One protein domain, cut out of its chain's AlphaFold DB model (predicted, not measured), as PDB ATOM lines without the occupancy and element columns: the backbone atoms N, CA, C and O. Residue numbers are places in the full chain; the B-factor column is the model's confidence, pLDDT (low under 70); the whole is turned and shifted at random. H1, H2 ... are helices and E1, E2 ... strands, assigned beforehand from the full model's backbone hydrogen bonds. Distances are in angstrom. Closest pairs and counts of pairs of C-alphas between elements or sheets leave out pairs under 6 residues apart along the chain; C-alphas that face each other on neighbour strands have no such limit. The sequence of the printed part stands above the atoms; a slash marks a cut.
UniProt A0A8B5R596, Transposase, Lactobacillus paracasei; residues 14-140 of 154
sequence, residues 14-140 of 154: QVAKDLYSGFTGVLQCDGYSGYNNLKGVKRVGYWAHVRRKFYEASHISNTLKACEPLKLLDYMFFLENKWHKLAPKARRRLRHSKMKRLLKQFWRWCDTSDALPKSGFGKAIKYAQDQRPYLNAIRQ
ATOM      1  N   GLN A  14     155.191 201.085 277.264       70.31
ATOM      2  CA  GLN A  14     155.353 201.139 275.812       70.31
ATOM      3  C   GLN A  14     155.978 202.462 275.341       70.31
ATOM      4  O   GLN A  14     156.898 202.440 274.534       70.31
ATOM      5  N   VAL A  15     155.598 203.595 275.940       73.81
ATOM      6  CA  VAL A  15     156.160 204.913 275.596       73.81
ATOM      7  C   VAL A  15     157.659 204.969 275.869       73.81
ATOM      8  O   VAL A  15     158.426 205.491 275.064       73.81
ATOM      9  N   ALA A  16     158.103 204.407 276.997       70.81
ATOM     10  CA  ALA A  16     159.528 204.324 277.298       70.81
ATOM     11  C   ALA A  16     160.247 203.411 276.293       70.81
ATOM     12  O   ALA A  16     161.326 203.758 275.818       70.81
ATOM     13  N   LYS A  17     159.649 202.267 275.943       73.88
ATOM     14  CA  LYS A  17     160.220 201.328 274.971       73.88
ATOM     15  C   LYS A  17     160.415 201.970 273.599       73.88
ATOM     16  O   LYS A  17     161.481 201.802 273.018       73.88
ATOM     17  N   ASP A  18     159.437 202.734 273.130       75.81
ATOM     18  CA  ASP A  18     159.508 203.413 271.835       75.81
ATOM     19  C   ASP A  18     160.543 204.543 271.868       75.81
ATOM     20  O   ASP A  18     161.380 204.660 270.973       75.81
ATOM     21  N   LEU A  19     160.566 205.325 272.954       74.38
ATOM     22  CA  LEU A  19     161.501 206.438 273.130       74.38
ATOM     23  C   LEU A  19     162.973 205.995 273.138       74.38
ATOM     24  O   LEU A  19     163.848 206.702 272.623       74.38
ATOM     25  N   TYR A  20     163.239 204.842 273.753       72.25
ATOM     26  CA  TYR A  20     164.575 204.269 273.912       72.25
ATOM     27  C   TYR A  20     164.822 203.074 272.988       72.25
ATOM     28  O   TYR A  20     165.757 202.305 273.222       72.25
ATOM     29  N   SER A  21     164.016 202.915 271.936       74.81
ATOM     30  CA  SER A  21     164.236 201.872 270.940       74.81
ATOM     31  C   SER A  21     165.629 202.029 270.322       74.81
ATOM     32  O   SER A  21     166.017 203.118 269.898       74.81
ATOM     33  N   GLY A  22     166.418 200.954 270.346       74.06
ATOM     34  CA  GLY A  22     167.802 200.944 269.858       74.06
ATOM     35  C   GLY A  22     168.836 201.635 270.759       74.06
ATOM     36  O   GLY A  22     170.029 201.561 270.465       74.06
ATOM     37  N   PHE A  23     168.440 202.270 271.870       77.44
ATOM     38  CA  PHE A  23     169.405 202.847 272.807       77.44
ATOM     39  C   PHE A  23     170.097 201.747 273.615       77.44
ATOM     40  O   PHE A  23     169.454 200.952 274.299       77.44
ATOM     41  N   THR A  24     171.427 201.746 273.593       72.19
ATOM     42  CA  THR A  24     172.257 200.878 274.430       72.19
ATOM     43  C   THR A  24     173.209 201.740 275.248       72.19
ATOM     44  O   THR A  24     173.771 202.720 274.759       72.19
ATOM     45  N   GLY A  25     173.360 201.423 276.533       75.62
ATOM     46  CA  GLY A  25     174.216 202.201 277.428       75.62
ATOM     47  C   GLY A  25     173.587 202.465 278.785       75.62
ATOM     48  O   GLY A  25     172.858 201.632 279.320       75.62
ATOM     49  N   VAL A  26     173.928 203.608 279.380       76.75
ATOM     50  CA  VAL A  26     173.523 203.969 280.741       76.75
ATOM     51  C   VAL A  26     172.453 205.051 280.695       76.75
ATOM     52  O   VAL A  26     172.697 206.131 280.166       76.75
ATOM     53  N   LEU A  27     171.294 204.768 281.281       78.44
ATOM     54  CA  LEU A  27     170.194 205.713 281.426       78.44
ATOM     55  C   LEU A  27     170.084 206.137 282.887       78.44
ATOM     56  O   LEU A  27     169.860 205.295 283.760       78.44
ATOM     57  N   GLN A  28     170.223 207.435 283.157       78.00
ATOM     58  CA  GLN A  28     169.903 207.974 284.472       78.00
ATOM     59  C   GLN A  28     168.434 208.400 284.503       78.00
ATOM     60  O   GLN A  28     168.047 209.329 283.796       78.00
ATOM     61  N   CYS A  29     167.636 207.717 285.319       76.50
ATOM     62  CA  CYS A  29     166.190 207.889 285.374       76.50
ATOM     63  C   CYS A  29     165.674 207.893 286.815       76.50
ATOM     64  O   CYS A  29     166.381 207.549 287.769       76.50
ATOM     65  N   ASP A  30     164.423 208.299 286.975       76.75
ATOM     66  CA  ASP A  30     163.704 208.127 288.228       76.75
ATOM     67  C   ASP A  30     163.197 206.682 288.387       76.75
ATOM     68  O   ASP A  30     163.417 205.809 287.542       76.75
ATOM     69  N   GLY A  31     162.539 206.422 289.516       73.12
ATOM     70  CA  GLY A  31     161.949 205.123 289.841       73.12
ATOM     71  C   GLY A  31     160.692 204.749 289.050       73.12
ATOM     72  O   GLY A  31     159.926 203.912 289.522       73.12
ATOM     73  N   TYR A  32     160.432 205.365 287.896       77.44
ATOM     74  CA  TYR A  32     159.264 205.053 287.083       77.44
ATOM     75  C   TYR A  32     159.331 203.632 286.498       77.44
ATOM     76  O   TYR A  32     160.309 203.221 285.865       77.44
ATOM     77  N   SER A  33     158.252 202.871 286.697       73.56
ATOM     78  CA  SER A  33     158.167 201.454 286.324       73.56
ATOM     79  C   SER A  33     158.220 201.215 284.815       73.56
ATOM     80  O   SER A  33     158.663 200.148 284.391       73.56
ATOM     81  N   GLY A  34     157.851 202.204 283.993       74.25
ATOM     82  CA  GLY A  34     157.895 202.087 282.535       74.25
ATOM     83  C   GLY A  34     159.295 201.793 281.982       74.25
ATOM     84  O   GLY A  34     159.415 201.184 280.922       74.25
ATOM     85  N   TYR A  35     160.356 202.131 282.723       74.19
ATOM     86  CA  TYR A  35     161.734 201.822 282.333       74.19
ATOM     87  C   TYR A  35     162.148 200.364 282.582       74.19
ATOM     88  O   TYR A  35     163.212 199.955 282.118       74.19
ATOM     89  N   ASN A  36     161.351 199.566 283.304       77.00
ATOM     90  CA  ASN A  36     161.692 198.174 283.623       77.00
ATOM     91  C   ASN A  36     161.810 197.288 282.371       77.00
ATOM     92  O   ASN A  36     162.566 196.322 282.382       77.00
ATOM     93  N   ASN A  37     161.105 197.637 281.292       76.62
ATOM     94  CA  ASN A  37     161.019 196.827 280.072       76.62
ATOM     95  C   ASN A  37     162.087 197.177 279.018       76.62
ATOM     96  O   ASN A  37     162.058 196.637 277.909       76.62
ATOM     97  N   LEU A  38     163.019 198.085 279.332       77.81
ATOM     98  CA  LEU A  38     164.082 198.484 278.411       77.81
ATOM     99  C   LEU A  38     165.167 197.405 278.331       77.81
ATOM    100  O   LEU A  38     165.854 197.116 279.311       77.81
ATOM    101  N   LYS A  39     165.349 196.823 277.142       76.88
ATOM    102  CA  LYS A  39     166.406 195.839 276.870       76.88
ATOM    103  C   LYS A  39     167.718 196.550 276.526       76.88
ATOM    104  O   LYS A  39     167.706 197.539 275.806       76.88
ATOM    105  N   GLY A  40     168.849 196.048 277.028       74.50
ATOM    106  CA  GLY A  40     170.183 196.592 276.711       74.50
ATOM    107  C   GLY A  40     170.544 197.913 277.411       74.50
ATOM    108  O   GLY A  40     171.602 198.485 277.141       74.50
ATOM    109  N   VAL A  41     169.700 198.385 278.336       80.50
ATOM    110  CA  VAL A  41     169.883 199.653 279.052       80.50
ATOM    111  C   VAL A  41     170.220 199.402 280.520       80.50
ATOM    112  O   VAL A  41     169.468 198.768 281.257       80.50
ATOM    113  N   LYS A  42     171.346 199.951 280.981       79.12
ATOM    114  CA  LYS A  42     171.714 199.980 282.400       79.12
ATOM    115  C   LYS A  42     171.101 201.203 283.064       79.12
ATOM    116  O   LYS A  42     171.449 202.331 282.730       79.12
ATOM    117  N   ARG A  43     170.216 200.984 284.033       80.69
ATOM    118  CA  ARG A  43     169.538 202.066 284.753       80.69
ATOM    119  C   ARG A  43     170.341 202.540 285.956       80.69
ATOM    120  O   ARG A  43     170.863 201.734 286.724       80.69
ATOM    121  N   VAL A  44     170.403 203.855 286.129       82.81
ATOM    122  CA  VAL A  44     171.013 204.525 287.279       82.81
ATOM    123  C   VAL A  44     169.973 205.446 287.897       82.81
ATOM    124  O   VAL A  44     169.362 206.254 287.204       82.81
ATOM    125  N   GLY A  45     169.784 205.341 289.207       82.38
ATOM    126  CA  GLY A  45     168.788 206.131 289.918       82.38
ATOM    127  C   GLY A  45     169.163 207.612 289.966       82.38
ATOM    128  O   GLY A  45     170.324 207.979 290.198       82.38
ATOM    129  N   TYR A  46     168.175 208.481 289.774       84.19
ATOM    130  CA  TYR A  46     168.351 209.921 289.901       84.19
ATOM    131  C   TYR A  46     168.128 210.380 291.346       84.19
ATOM    132  O   TYR A  46     167.003 210.506 291.828       84.19
ATOM    133  N   TRP A  47     169.230 210.676 292.043       87.00
ATOM    134  CA  TRP A  47     169.229 211.114 293.445       87.00
ATOM    135  C   TRP A  47     168.424 212.397 293.702       87.00
ATOM    136  O   TRP A  47     168.020 212.640 294.838       87.00
ATOM    137  N   ALA A  48     168.136 213.201 292.671       86.44
ATOM    138  CA  ALA A  48     167.329 214.409 292.835       86.44
ATOM    139  C   ALA A  48     165.877 214.078 293.209       86.44
ATOM    140  O   ALA A  48     165.285 214.806 294.001       86.44
ATOM    141  N   HIS A  49     165.329 212.954 292.725       85.81
ATOM    142  CA  HIS A  49     163.994 212.507 293.136       85.81
ATOM    143  C   HIS A  49     163.963 212.050 294.591       85.81
ATOM    144  O   HIS A  49     162.993 212.332 295.290       85.81
ATOM    145  N   VAL A  50     165.034 211.409 295.070       89.81
ATOM    146  CA  VAL A  50     165.170 211.064 296.492       89.81
ATOM    147  C   VAL A  50     165.171 212.348 297.318       89.81
ATOM    148  O   VAL A  50     164.308 212.527 298.170       89.81
ATOM    149  N   ARG A  51     166.055 213.302 296.999       89.44
ATOM    150  CA  ARG A  51     166.116 214.602 297.682       89.44
ATOM    151  C   ARG A  51     164.775 215.328 297.687       89.44
ATOM    152  O   ARG A  51     164.362 215.803 298.738       89.44
ATOM    153  N   ARG A  52     164.079 215.376 296.548       88.62
ATOM    154  CA  ARG A  52     162.758 216.003 296.436       88.62
ATOM    155  C   ARG A  52     161.739 215.357 297.378       88.62
ATOM    156  O   ARG A  52     161.091 216.079 298.120       88.62
ATOM    157  N   LYS A  53     161.652 214.024 297.420       88.25
ATOM    158  CA  LYS A  53     160.720 213.321 298.319       88.25
ATOM    159  C   LYS A  53     161.015 213.573 299.797       88.25
ATOM    160  O   LYS A  53     160.090 213.771 300.576       88.25
ATOM    161  N   PHE A  54     162.290 213.597 300.184       88.44
ATOM    162  CA  PHE A  54     162.694 213.933 301.554       88.44
ATOM    163  C   PHE A  54     162.393 215.398 301.902       88.44
ATOM    164  O   PHE A  54     161.936 215.695 303.003       88.44
ATOM    165  N   TYR A  55     162.596 216.311 300.952       87.50
ATOM    166  CA  TYR A  55     162.260 217.724 301.104       87.50
ATOM    167  C   TYR A  55     160.746 217.936 301.263       87.50
ATOM    168  O   TYR A  55     160.324 218.594 302.213       87.50
ATOM    169  N   GLU A  56     159.924 217.324 300.408       86.50
ATOM    170  CA  GLU A  56     158.455 217.349 300.506       86.50
ATOM    171  C   GLU A  56     157.974 216.778 301.853       86.50
ATOM    172  O   GLU A  56     157.161 217.397 302.538       86.50
ATOM    173  N   ALA A  57     158.542 215.651 302.300       84.50
ATOM    174  CA  ALA A  57     158.235 215.059 303.604       84.50
ATOM    175  C   ALA A  57     158.568 215.988 304.792       84.50
ATOM    176  O   ALA A  57     157.833 216.023 305.785       84.50
ATOM    177  N   SER A  58     159.652 216.760 304.687       80.00
ATOM    178  CA  SER A  58     160.061 217.711 305.727       80.00
ATOM    179  C   SER A  58     159.165 218.953 305.821       80.00
ATOM    180  O   SER A  58     159.010 219.497 306.912       80.00
ATOM    181  N   HIS A  59     158.530 219.369 304.716       74.12
ATOM    182  CA  HIS A  59     157.591 220.502 304.703       74.12
ATOM    183  C   HIS A  59     156.292 220.168 305.436       74.12
ATOM    184  O   HIS A  59     155.757 221.002 306.154       74.12
ATOM    185  N   ILE A  60     155.814 218.930 305.300       71.00
ATOM    186  CA  ILE A  60     154.568 218.471 305.930       71.00
ATOM    187  C   ILE A  60     154.715 218.359 307.457       71.00
ATOM    188  O   ILE A  60     153.745 218.498 308.191       71.00
ATOM    189  N   SER A  61     155.929 218.102 307.945       62.91
ATOM    190  CA  SER A  61     156.194 217.836 309.364       62.91
ATOM    191  C   SER A  61     156.819 219.014 310.121       62.91
ATOM    192  O   SER A  61     157.175 218.842 311.281       62.91
ATOM    193  N   ASN A  62     156.997 220.189 309.497       57.62
ATOM    194  CA  ASN A  62     157.698 221.360 310.067       57.62
ATOM    195  C   ASN A  62     159.109 221.072 310.638       57.62
ATOM    196  O   ASN A  62     159.708 221.909 311.309       57.62
ATOM    197  N   THR A  63     159.704 219.919 310.317       59.62
ATOM    198  CA  THR A  63     161.035 219.493 310.796       59.62
ATOM    199  C   THR A  63     162.174 219.910 309.854       59.62
ATOM    200  O   THR A  63     163.314 219.460 309.998       59.62
ATOM    201  N   LEU A  64     161.875 220.808 308.906       50.66
ATOM    202  CA  LEU A  64     162.695 221.281 307.780       50.66
ATOM    203  C   LEU A  64     164.197 221.476 308.053       50.66
ATOM    204  O   LEU A  64     165.014 221.237 307.168       50.66
ATOM    205  N   LYS A  65     164.588 221.893 309.262       47.94
ATOM    206  CA  LYS A  65     165.982 222.241 309.598       47.94
ATOM    207  C   LYS A  65     166.797 221.117 310.264       47.94
ATOM    208  O   LYS A  65     168.021 221.238 310.367       47.94
ATOM    209  N   ALA A  66     166.171 220.015 310.683       51.47
ATOM    210  CA  ALA A  66     166.813 219.018 311.551       51.47
ATOM    211  C   ALA A  66     166.932 217.603 310.962       51.47
ATOM    212  O   ALA A  66     167.500 216.733 311.615       51.47
ATOM    213  N   CYS A  67     166.462 217.345 309.738       71.56
ATOM    214  CA  CYS A  67     166.522 215.988 309.196       71.56
ATOM    215  C   CYS A  67     167.924 215.667 308.637       71.56
ATOM    216  O   CYS A  67     168.312 216.116 307.556       71.56
ATOM    217  N   GLU A  68     168.687 214.869 309.389       81.00
ATOM    218  CA  GLU A  68     169.991 214.296 309.024       81.00
ATOM    219  C   GLU A  68     170.110 213.786 307.566       81.00
ATOM    220  O   GLU A  68     171.085 214.145 306.897       81.00
ATOM    221  N   PRO A  69     169.139 213.042 306.990       86.12
ATOM    222  CA  PRO A  69     169.237 212.544 305.617       86.12
ATOM    223  C   PRO A  69     169.236 213.661 304.573       86.12
ATOM    224  O   PRO A  69     169.925 213.541 303.563       86.12
ATOM    225  N   LEU A  70     168.507 214.759 304.798       87.62
ATOM    226  CA  LEU A  70     168.468 215.866 303.845       87.62
ATOM    227  C   LEU A  70     169.817 216.596 303.812       87.62
ATOM    228  O   LEU A  70     170.319 216.885 302.731       87.62
ATOM    229  N   LYS A  71     170.466 216.764 304.976       89.06
ATOM    230  CA  LYS A  71     171.836 217.302 305.072       89.06
ATOM    231  C   LYS A  71     172.846 216.421 304.334       89.06
ATOM    232  O   LYS A  71     173.708 216.936 303.621       89.06
ATOM    233  N   LEU A  72     172.732 215.095 304.470       90.56
ATOM    234  CA  LEU A  72     173.572 214.151 303.727       90.56
ATOM    235  C   LEU A  72     173.367 214.292 302.215       90.56
ATOM    236  O   LEU A  72     174.348 214.369 301.474       90.56
ATOM    237  N   LEU A  73     172.113 214.374 301.762       90.50
ATOM    238  CA  LEU A  73     171.786 214.558 300.349       90.50
ATOM    239  C   LEU A  73     172.326 215.892 299.824       90.50
ATOM    240  O   LEU A  73     173.032 215.897 298.819       90.50
ATOM    241  N   ASP A  74     172.084 217.006 300.513       90.12
ATOM    242  CA  ASP A  74     172.604 218.321 300.120       90.12
ATOM    243  C   ASP A  74     174.133 218.317 300.007       90.12
ATOM    244  O   ASP A  74     174.691 218.822 299.029       90.12
ATOM    245  N   TYR A  75     174.827 217.663 300.941       90.94
ATOM    246  CA  TYR A  75     176.279 217.531 300.876       90.94
ATOM    247  C   TYR A  75     176.748 216.676 299.687       90.94
ATOM    248  O   TYR A  75     177.737 217.015 299.031       90.94
ATOM    249  N   MET A  76     176.030 215.600 299.344       90.44
ATOM    250  CA  MET A  76     176.309 214.819 298.132       90.44
ATOM    251  C   MET A  76     176.169 215.681 296.868       90.44
ATOM    252  O   MET A  76     177.046 215.640 296.002       90.44
ATOM    253  N   PHE A  77     175.113 216.495 296.774       88.44
ATOM    254  CA  PHE A  77     174.894 217.414 295.651       88.44
ATOM    255  C   PHE A  77     175.958 218.513 295.576       88.44
ATOM    256  O   PHE A  77     176.454 218.821 294.493       88.44
ATOM    257  N   PHE A  78     176.369 219.058 296.719       90.56
ATOM    258  CA  PHE A  78     177.458 220.026 296.801       90.56
ATOM    259  C   PHE A  78     178.776 219.462 296.256       90.56
ATOM    260  O   PHE A  78     179.457 220.115 295.462       90.56
ATOM    261  N   LEU A  79     179.126 218.229 296.635       89.62
ATOM    262  CA  LEU A  79     180.311 217.548 296.111       89.62
ATOM    263  C   LEU A  79     180.209 217.298 294.602       89.62
ATOM    264  O   LEU A  79     181.165 217.557 293.873       89.62
ATOM    265  N   GLU A  80     179.048 216.855 294.116       86.81
ATOM    266  CA  GLU A  80     178.812 216.683 292.680       86.81
ATOM    267  C   GLU A  80     178.970 217.987 291.901       86.81
ATOM    268  O   GLU A  80     179.583 217.987 290.830       86.81
ATOM    269  N   ASN A  81     178.485 219.099 292.457       87.44
ATOM    270  CA  ASN A  81     178.665 220.415 291.864       87.44
ATOM    271  C   ASN A  81     180.141 220.833 291.867       87.44
ATOM    272  O   ASN A  81     180.623 221.371 290.881       87.44
ATOM    273  N   LYS A  82     180.927 220.517 292.900       89.56
ATOM    274  CA  LYS A  82     182.379 220.780 292.875       89.56
ATOM    275  C   LYS A  82     183.118 220.006 291.783       89.56
ATOM    276  O   LYS A  82     184.162 220.450 291.315       89.56
ATOM    277  N   TRP A  83     182.599 218.853 291.369       86.38
ATOM    278  CA  TRP A  83     183.265 217.974 290.406       86.38
ATOM    279  C   TRP A  83     182.718 218.082 288.982       86.38
ATOM    280  O   TRP A  83     183.194 217.354 288.110       86.38
ATOM    281  N   HIS A  84     181.737 218.954 288.719       82.94
ATOM    282  CA  HIS A  84     181.060 218.996 287.418       82.94
ATOM    283  C   HIS A  84     181.998 219.354 286.254       82.94
ATOM    284  O   HIS A  84     181.788 218.860 285.149       82.94
ATOM    285  N   LYS A  85     183.046 220.152 286.511       84.69
ATOM    286  CA  LYS A  85     184.065 220.542 285.516       84.69
ATOM    287  C   LYS A  85     185.217 219.542 285.379       84.69
ATOM    288  O   LYS A  85     186.084 219.725 284.533       84.69
ATOM    289  N   LEU A  86     185.270 218.503 286.217       86.00
ATOM    290  CA  LEU A  86     186.355 217.524 286.173       86.00
ATOM    291  C   LEU A  86     186.136 216.506 285.055       86.00
ATOM    292  O   LEU A  86     185.009 216.102 284.764       86.00
ATOM    293  N   ALA A  87     187.241 215.998 284.505       86.12
ATOM    294  CA  ALA A  87     187.201 214.903 283.546       86.12
ATOM    295  C   ALA A  87     186.433 213.687 284.121       86.12
ATOM    296  O   ALA A  87     186.599 213.362 285.308       86.12
ATOM    297  N   PRO A  88     185.655 212.948 283.305       80.62
ATOM    298  CA  PRO A  88     184.807 211.848 283.780       80.62
ATOM    299  C   PRO A  88     185.544 210.808 284.636       80.62
ATOM    300  O   PRO A  88     185.028 210.351 285.658       80.62
ATOM    301  N   LYS A  89     186.791 210.474 284.271       84.75
ATOM    302  CA  LYS A  89     187.648 209.541 285.022       84.75
ATOM    303  C   LYS A  89     188.002 210.075 286.416       84.75
ATOM    304  O   LYS A  89     187.939 209.328 287.390       84.75
ATOM    305  N   ALA A  90     188.334 211.362 286.531       86.50
ATOM    306  CA  ALA A  90     188.647 212.004 287.808       86.50
ATOM    307  C   ALA A  90     187.403 212.107 288.706       86.50
ATOM    308  O   ALA A  90     187.456 211.721 289.875       86.50
ATOM    309  N   ARG A  91     186.261 212.514 288.136       85.88
ATOM    310  CA  ARG A  91     184.967 212.550 288.835       85.88
ATOM    311  C   ARG A  91     184.571 211.173 289.372       85.88
ATOM    312  O   ARG A  91     184.184 211.056 290.533       85.88
ATOM    313  N   ARG A  92     184.739 210.111 288.574       83.69
ATOM    314  CA  ARG A  92     184.479 208.723 289.001       83.69
ATOM    315  C   ARG A  92     185.333 208.323 290.208       83.69
ATOM    316  O   ARG A  92     184.799 207.745 291.153       83.69
ATOM    317  N   ARG A  93     186.631 208.656 290.221       87.25
ATOM    318  CA  ARG A  93     187.516 208.366 291.368       87.25
ATOM    319  C   ARG A  93     187.055 209.072 292.646       87.25
ATOM    320  O   ARG A  93     186.989 208.437 293.695       87.25
ATOM    321  N   LEU A  94     186.692 210.353 292.550       87.94
ATOM    322  CA  LEU A  94     186.216 211.141 293.694       87.94
ATOM    323  C   LEU A  94     184.887 210.622 294.244       87.94
ATOM    324  O   LEU A  94     184.737 210.479 295.456       87.94
ATOM    325  N   ARG A  95     183.950 210.239 293.371       86.69
ATOM    326  CA  ARG A  95     182.723 209.555 293.795       86.69
ATOM    327  C   ARG A  95     183.020 208.246 294.498       86.69
ATOM    328  O   ARG A  95     182.442 207.964 295.544       86.69
ATOM    329  N   HIS A  96     183.925 207.440 293.949       84.56
ATOM    330  CA  HIS A  96     184.251 206.157 294.552       84.56
ATOM    331  C   HIS A  96     184.807 206.314 295.976       84.56
ATOM    332  O   HIS A  96     184.411 205.556 296.863       84.56
ATOM    333  N   SER A  97     185.665 207.313 296.210       86.44
ATOM    334  CA  SER A  97     186.280 207.552 297.519       86.44
ATOM    335  C   SER A  97     185.359 208.287 298.501       86.44
ATOM    336  O   SER A  97     185.180 207.834 299.629       86.44
ATOM    337  N   LYS A  98     184.743 209.401 298.089       87.19
ATOM    338  CA  LYS A  98     183.970 210.283 298.981       87.19
ATOM    339  C   LYS A  98     182.505 209.863 299.115       87.19
ATOM    340  O   LYS A  98     181.966 209.887 300.220       87.19
ATOM    341  N   MET A  99     181.870 209.413 298.028       85.44
ATOM    342  CA  MET A  99     180.436 209.081 298.023       85.44
ATOM    343  C   MET A  99     180.138 207.783 298.782       85.44
ATOM    344  O   MET A  99     179.070 207.645 299.367       85.44
ATOM    345  N   LYS A 100     181.087 206.833 298.836       85.62
ATOM    346  CA  LYS A 100     180.907 205.547 299.538       85.62
ATOM    347  C   LYS A 100     180.516 205.739 301.008       85.62
ATOM    348  O   LYS A 100     179.615 205.056 301.489       85.62
ATOM    349  N   ARG A 101     181.181 206.663 301.710       89.31
ATOM    350  CA  ARG A 101     180.918 206.925 303.133       89.31
ATOM    351  C   ARG A 101     179.555 207.584 303.342       89.31
ATOM    352  O   ARG A 101     178.817 207.155 304.219       89.31
ATOM    353  N   LEU A 102     179.218 208.568 302.509       90.62
ATOM    354  CA  LEU A 102     177.948 209.297 302.584       90.62
ATOM    355  C   LEU A 102     176.756 208.383 302.305       90.62
ATOM    356  O   LEU A 102     175.809 208.361 303.079       90.62
ATOM    357  N   LEU A 103     176.853 207.548 301.269       90.06
ATOM    358  CA  LEU A 103     175.826 206.555 300.959       90.06
ATOM    359  C   LEU A 103     175.629 205.570 302.108       90.06
ATOM    360  O   LEU A 103     174.500 205.249 302.446       90.06
ATOM    361  N   LYS A 104     176.714 205.107 302.740       91.12
ATOM    362  CA  LYS A 104     176.610 204.213 303.900       91.12
ATOM    363  C   LYS A 104     175.877 204.879 305.068       91.12
ATOM    364  O   LYS A 104     175.069 204.217 305.706       91.12
ATOM    365  N   GLN A 105     176.159 206.154 305.345       91.38
ATOM    366  CA  GLN A 105     175.467 206.913 306.391       91.38
ATOM    367  C   GLN A 105     173.985 207.101 306.053       91.38
ATOM    368  O   GLN A 105     173.138 206.804 306.885       91.38
ATOM    369  N   PHE A 106     173.678 207.484 304.811       92.25
ATOM    370  CA  PHE A 106     172.306 207.647 304.339       92.25
ATOM    371  C   PHE A 106     171.504 206.346 304.453       92.25
ATOM    372  O   PHE A 106     170.422 206.341 305.028       92.25
ATOM    373  N   TRP A 107     172.050 205.226 303.968       92.31
ATOM    374  CA  TRP A 107     171.364 203.936 304.054       92.31
ATOM    375  C   TRP A 107     171.195 203.459 305.488       92.31
ATOM    376  O   TRP A 107     170.129 202.961 305.817       92.31
ATOM    377  N   ARG A 108     172.203 203.654 306.346       91.81
ATOM    378  CA  ARG A 108     172.068 203.352 307.774       91.81
ATOM    379  C   ARG A 108     170.902 204.126 308.373       91.81
ATOM    380  O   ARG A 108     170.075 203.513 309.021       91.81
ATOM    381  N   TRP A 109     170.824 205.427 308.109       89.19
ATOM    382  CA  TRP A 109     169.727 206.253 308.598       89.19
ATOM    383  C   TRP A 109     168.369 205.754 308.085       89.19
ATOM    384  O   TRP A 109     167.438 205.610 308.866       89.19
ATOM    385  N   CYS A 110     168.257 205.426 306.792       88.50
ATOM    386  CA  CYS A 110     167.023 204.867 306.231       88.50
ATOM    387  C   CYS A 110     166.632 203.528 306.869       88.50
ATOM    388  O   CYS A 110     165.446 203.278 307.054       88.50
ATOM    389  N   ASP A 111     167.614 202.680 307.174       88.31
ATOM    390  CA  ASP A 111     167.400 201.343 307.726       88.31
ATOM    391  C   ASP A 111     167.080 201.385 309.241       88.31
ATOM    392  O   ASP A 111     166.445 200.464 309.743       88.31
ATOM    393  N   THR A 112     167.475 202.442 309.968       87.06
ATOM    394  CA  THR A 112     167.238 202.604 311.422       87.06
ATOM    395  C   THR A 112     166.155 203.625 311.775       87.06
ATOM    396  O   THR A 112     165.973 203.934 312.946       87.06
ATOM    397  N   SER A 113     165.500 204.238 310.791       83.75
ATOM    398  CA  SER A 113     164.530 205.307 311.040       83.75
ATOM    399  C   SER A 113     163.180 204.741 311.489       83.75
ATOM    400  O   SER A 113     162.529 204.031 310.725       83.75
ATOM    401  N   ASP A 114     162.668 205.203 312.630       80.50
ATOM    402  CA  ASP A 114     161.343 204.840 313.178       80.50
ATOM    403  C   ASP A 114     160.167 205.571 312.495       80.50
ATOM    404  O   ASP A 114     159.113 205.830 313.079       80.50
ATOM    405  N   ALA A 115     160.336 205.963 311.232       82.88
ATOM    406  CA  ALA A 115     159.318 206.723 310.523       82.88
ATOM    407  C   ALA A 115     158.126 205.819 310.189       82.88
ATOM    408  O   ALA A 115     158.274 204.795 309.521       82.88
ATOM    409  N   LEU A 116     156.918 206.240 310.577       82.81
ATOM    410  CA  LEU A 116     155.698 205.493 310.271       82.81
ATOM    411  C   LEU A 116     155.566 205.263 308.754       82.81
ATOM    412  O   LEU A 116     155.657 206.238 308.001       82.81
ATOM    413  N   PRO A 117     155.257 204.041 308.276       81.19
ATOM    414  CA  PRO A 117     155.251 203.721 306.843       81.19
ATOM    415  C   PRO A 117     154.350 204.618 305.982       81.19
ATOM    416  O   PRO A 117     154.662 204.901 304.826       81.19
ATOM    417  N   LYS A 118     153.227 205.088 306.544       82.38
ATOM    418  CA  LYS A 118     152.262 205.958 305.852       82.38
ATOM    419  C   LYS A 118     152.604 207.452 305.934       82.38
ATOM    420  O   LYS A 118     151.999 208.237 305.203       82.38
ATOM    421  N   SER A 119     153.561 207.843 306.781       84.56
ATOM    422  CA  SER A 119     154.026 209.232 306.887       84.56
ATOM    423  C   SER A 119     154.762 209.678 305.618       84.56
ATOM    424  O   SER A 119     155.212 208.851 304.820       84.56
ATOM    425  N   GLY A 120     154.925 210.992 305.435       84.44
ATOM    426  CA  GLY A 120     155.730 211.536 304.334       84.44
ATOM    427  C   GLY A 120     157.152 210.961 304.313       84.44
ATOM    428  O   GLY A 120     157.634 210.548 303.258       84.44
ATOM    429  N   PHE A 121     157.787 210.843 305.486       85.00
ATOM    430  CA  PHE A 121     159.120 210.247 305.618       85.00
ATOM    431  C   PHE A 121     159.127 208.745 305.334       85.00
ATOM    432  O   PHE A 121     159.988 208.292 304.585       85.00
ATOM    433  N   GLY A 122     158.150 207.984 305.836       86.62
ATOM    434  CA  GLY A 122     158.032 206.549 305.544       86.62
ATOM    435  C   GLY A 122     157.897 206.270 304.044       86.62
ATOM    436  O   GLY A 122     158.588 205.408 303.502       86.62
ATOM    437  N   LYS A 123     157.100 207.078 303.332       89.19
ATOM    438  CA  LYS A 123     156.982 207.012 301.864       89.19
ATOM    439  C   LYS A 123     158.295 207.366 301.155       89.19
ATOM    440  O   LYS A 123     158.644 206.722 300.163       89.19
ATOM    441  N   ALA A 124     159.026 208.373 301.638       89.38
ATOM    442  CA  ALA A 124     160.315 208.774 301.070       89.38
ATOM    443  C   ALA A 124     161.406 207.706 301.279       89.38
ATOM    444  O   ALA A 124     162.143 207.397 300.341       89.38
ATOM    445  N   ILE A 125     161.464 207.105 302.472       90.06
ATOM    446  CA  ILE A 125     162.374 206.000 302.809       90.06
ATOM    447  C   ILE A 125     162.059 204.779 301.951       90.06
ATOM    448  O   ILE A 125     162.963 204.258 301.302       90.06
ATOM    449  N   LYS A 126     160.782 204.381 301.869       90.56
ATOM    450  CA  LYS A 126     160.357 203.250 301.039       90.56
ATOM    451  C   LYS A 126     160.784 203.439 299.584       90.56
ATOM    452  O   LYS A 126     161.417 202.560 299.013       90.56
ATOM    453  N   TYR A 127     160.538 204.621 299.013       89.88
ATOM    454  CA  TYR A 127     160.996 204.933 297.658       89.88
ATOM    455  C   TYR A 127     162.519 204.812 297.511       89.88
ATOM    456  O   TYR A 127     163.002 204.246 296.531       89.88
ATOM    457  N   ALA A 128     163.292 205.340 298.465       90.12
ATOM    458  CA  ALA A 128     164.746 205.230 298.425       90.12
ATOM    459  C   ALA A 128     165.203 203.764 298.496       90.12
ATOM    460  O   ALA A 128     166.068 203.365 297.717       90.12
ATOM    461  N   GLN A 129     164.609 202.956 299.377       90.56
ATOM    462  CA  GLN A 129     164.915 201.532 299.527       90.56
ATOM    463  C   GLN A 129     164.583 200.735 298.260       90.56
ATOM    464  O   GLN A 129     165.445 200.002 297.773       90.56
ATOM    465  N   ASP A 130     163.414 200.958 297.655       89.75
ATOM    466  CA  ASP A 130     163.008 200.311 296.399       89.75
ATOM    467  C   ASP A 130     163.976 200.648 295.245       89.75
ATOM    468  O   ASP A 130     164.228 199.839 294.350       89.75
ATOM    469  N   GLN A 131     164.570 201.847 295.274       87.94
ATOM    470  CA  GLN A 131     165.518 202.323 294.263       87.94
ATOM    471  C   GLN A 131     166.994 202.088 294.627       87.94
ATOM    472  O   GLN A 131     167.882 202.397 293.826       87.94
ATOM    473  N   ARG A 132     167.290 201.510 295.799       88.88
ATOM    474  CA  ARG A 132     168.649 201.267 296.319       88.88
ATOM    475  C   ARG A 132     169.618 200.624 295.314       88.88
ATOM    476  O   ARG A 132     170.740 201.138 295.211       88.88
ATOM    477  N   PRO A 133     169.261 199.569 294.544       85.81
ATOM    478  CA  PRO A 133     170.189 198.984 293.570       85.81
ATOM    479  C   PRO A 133     170.583 199.973 292.463       85.81
ATOM    480  O   PRO A 133     171.758 200.063 292.105       85.81
ATOM    481  N   TYR A 134     169.638 200.784 291.981       86.31
ATOM    482  CA  TYR A 134     169.876 201.770 290.922       86.31
ATOM    483  C   TYR A 134     170.599 203.014 291.445       86.31
ATOM    484  O   TYR A 134     171.464 203.573 290.772       86.31
ATOM    485  N   LEU A 135     170.281 203.449 292.663       86.00
ATOM    486  CA  LEU A 135     170.879 204.620 293.298       86.00
ATOM    487  C   LEU A 135     172.359 204.400 293.637       86.00
ATOM    488  O   LEU A 135     173.186 205.293 293.429       86.00
ATOM    489  N   ASN A 136     172.728 203.195 294.079       86.88
ATOM    490  CA  ASN A 136     174.121 202.840 294.366       86.88
ATOM    491  C   ASN A 136     175.010 202.795 293.110       86.88
ATOM    492  O   ASN A 136     176.232 202.957 293.211       86.88
ATOM    493  N   ALA A 137     174.410 202.654 291.924       84.88
ATOM    494  CA  ALA A 137     175.124 202.651 290.653       84.88
ATOM    495  C   ALA A 137     175.778 204.010 290.316       84.88
ATOM    496  O   ALA A 137     176.699 204.051 289.498       84.88
ATOM    497  N   ILE A 138     175.421 205.108 291.005       80.38
ATOM    498  CA  ILE A 138     176.069 206.430 290.838       80.38
ATOM    499  C   ILE A 138     177.589 206.399 291.077       80.38
ATOM    500  O   ILE A 138     178.341 207.205 290.520       80.38
ATOM    501  N   ARG A 139     178.066 205.447 291.892       78.69
ATOM    502  CA  ARG A 139     179.498 205.238 292.157       78.69
ATOM    503  C   ARG A 139     180.246 204.722 290.933       78.69
ATOM    504  O   ARG A 139     181.446 204.949 290.807       78.69
ATOM    505  N   GLN A 140     179.544 203.997 290.072       73.19
ATOM    506  CA  GLN A 140     180.105 203.390 288.881       73.19
ATOM    507  C   GLN A 140     179.902 204.316 287.682       73.19
ATOM    508  O   GLN A 140     180.824 204.512 286.909       73.19
TER     509      GLN A 140
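Overview. This is residues 14 to 140 of the 154 residues of the protein "Transposase" of Lactobacillus paracasei (UniProt A0A8B5R596). A body of five helices, H3 to H7, has a small lobe at one end of its longest axis, where the strand pair E1 and E2 lies with the short helices H1 and H2. In the body H3, H4 and H5 fold back one on the next, H6 runs beside H3, and short H7 sits in the middle, between H5 and the end of E2. The printed part has 127 residues, mostly helix, in the order H1 E1 H2 E2 H3 H4 H5 H6 H7, with E1 and E2 parallel. It is compact, with a radius of gyration of the C-alphas of 15.8 A and spans of 46 by 36 by 21 A.

Along the chain. H1, residues 14 to 19, begins at C-alpha 14 (155.353, 201.139, 275.812). E1 is residues 25 to 29, H2 33 to 37 and E2 41 to 45. H3, residues 47 to 60, is 20.6 A long, H4, 68 to 82, 21.4 A, and H5, 88 to 112, 34.0 A with a kink of 44 degrees near residue 99. H6 is residues 120 to 130, 15.6 A; H7, 132 to 139, ends at C-alpha 139 (179.498, 205.238, 292.157).

Arrangement. H1 and H2 touch at Ala 16 and Gly 34, C-alphas 5.9 A apart. E1, H2 and E2 form a strand-helix-strand unit, parallel strands joined through a helix, with a right-handed crossover; N 27 and O 42 are 2.8 A apart. The closest C-alphas of E2 and H7, Gly 45 and Leu 135, are 4.3 A apart. H3 touches H6 at a shallow tilt of 18 degrees, opposite ways, closest at the C-alphas of Ala 57 and Gly 120, 4.4 A. H3 and H4 form a helical hairpin, touching with residues 51 to 55 and 69 to 74 alone at a steep tilt of 38 degrees; their closest C-alphas, Arg 51 and Leu 73, are 6.3 A apart. H4 and H5 form another, at 4 degrees, where residues 99 to 109 of H5 alone touch H4, closest at the C-alphas of Pro 69 and Phe 106, 5.9 A. H5 touches H7 with residues 92 to 103 alone, the C-alphas of His 96 and Arg 139 being closest at 5.4 A. Each O i to N i+4 pair is within hydrogen-bond range in H1, H3, H4 and H6, against 18 of 21 in H5, 0 of 1 in H2 and 1 of 4 in H7; for O i to N i+3, H2 has 1 of 2 and H7 4 of 5.

Size, cuts and confidence. The C-alphas farthest apart, Gly 22 and Asn 62, are 46.2 A from each other. The printed part has no cut and no long link. Residues 61 to 66 are under pLDDT 70.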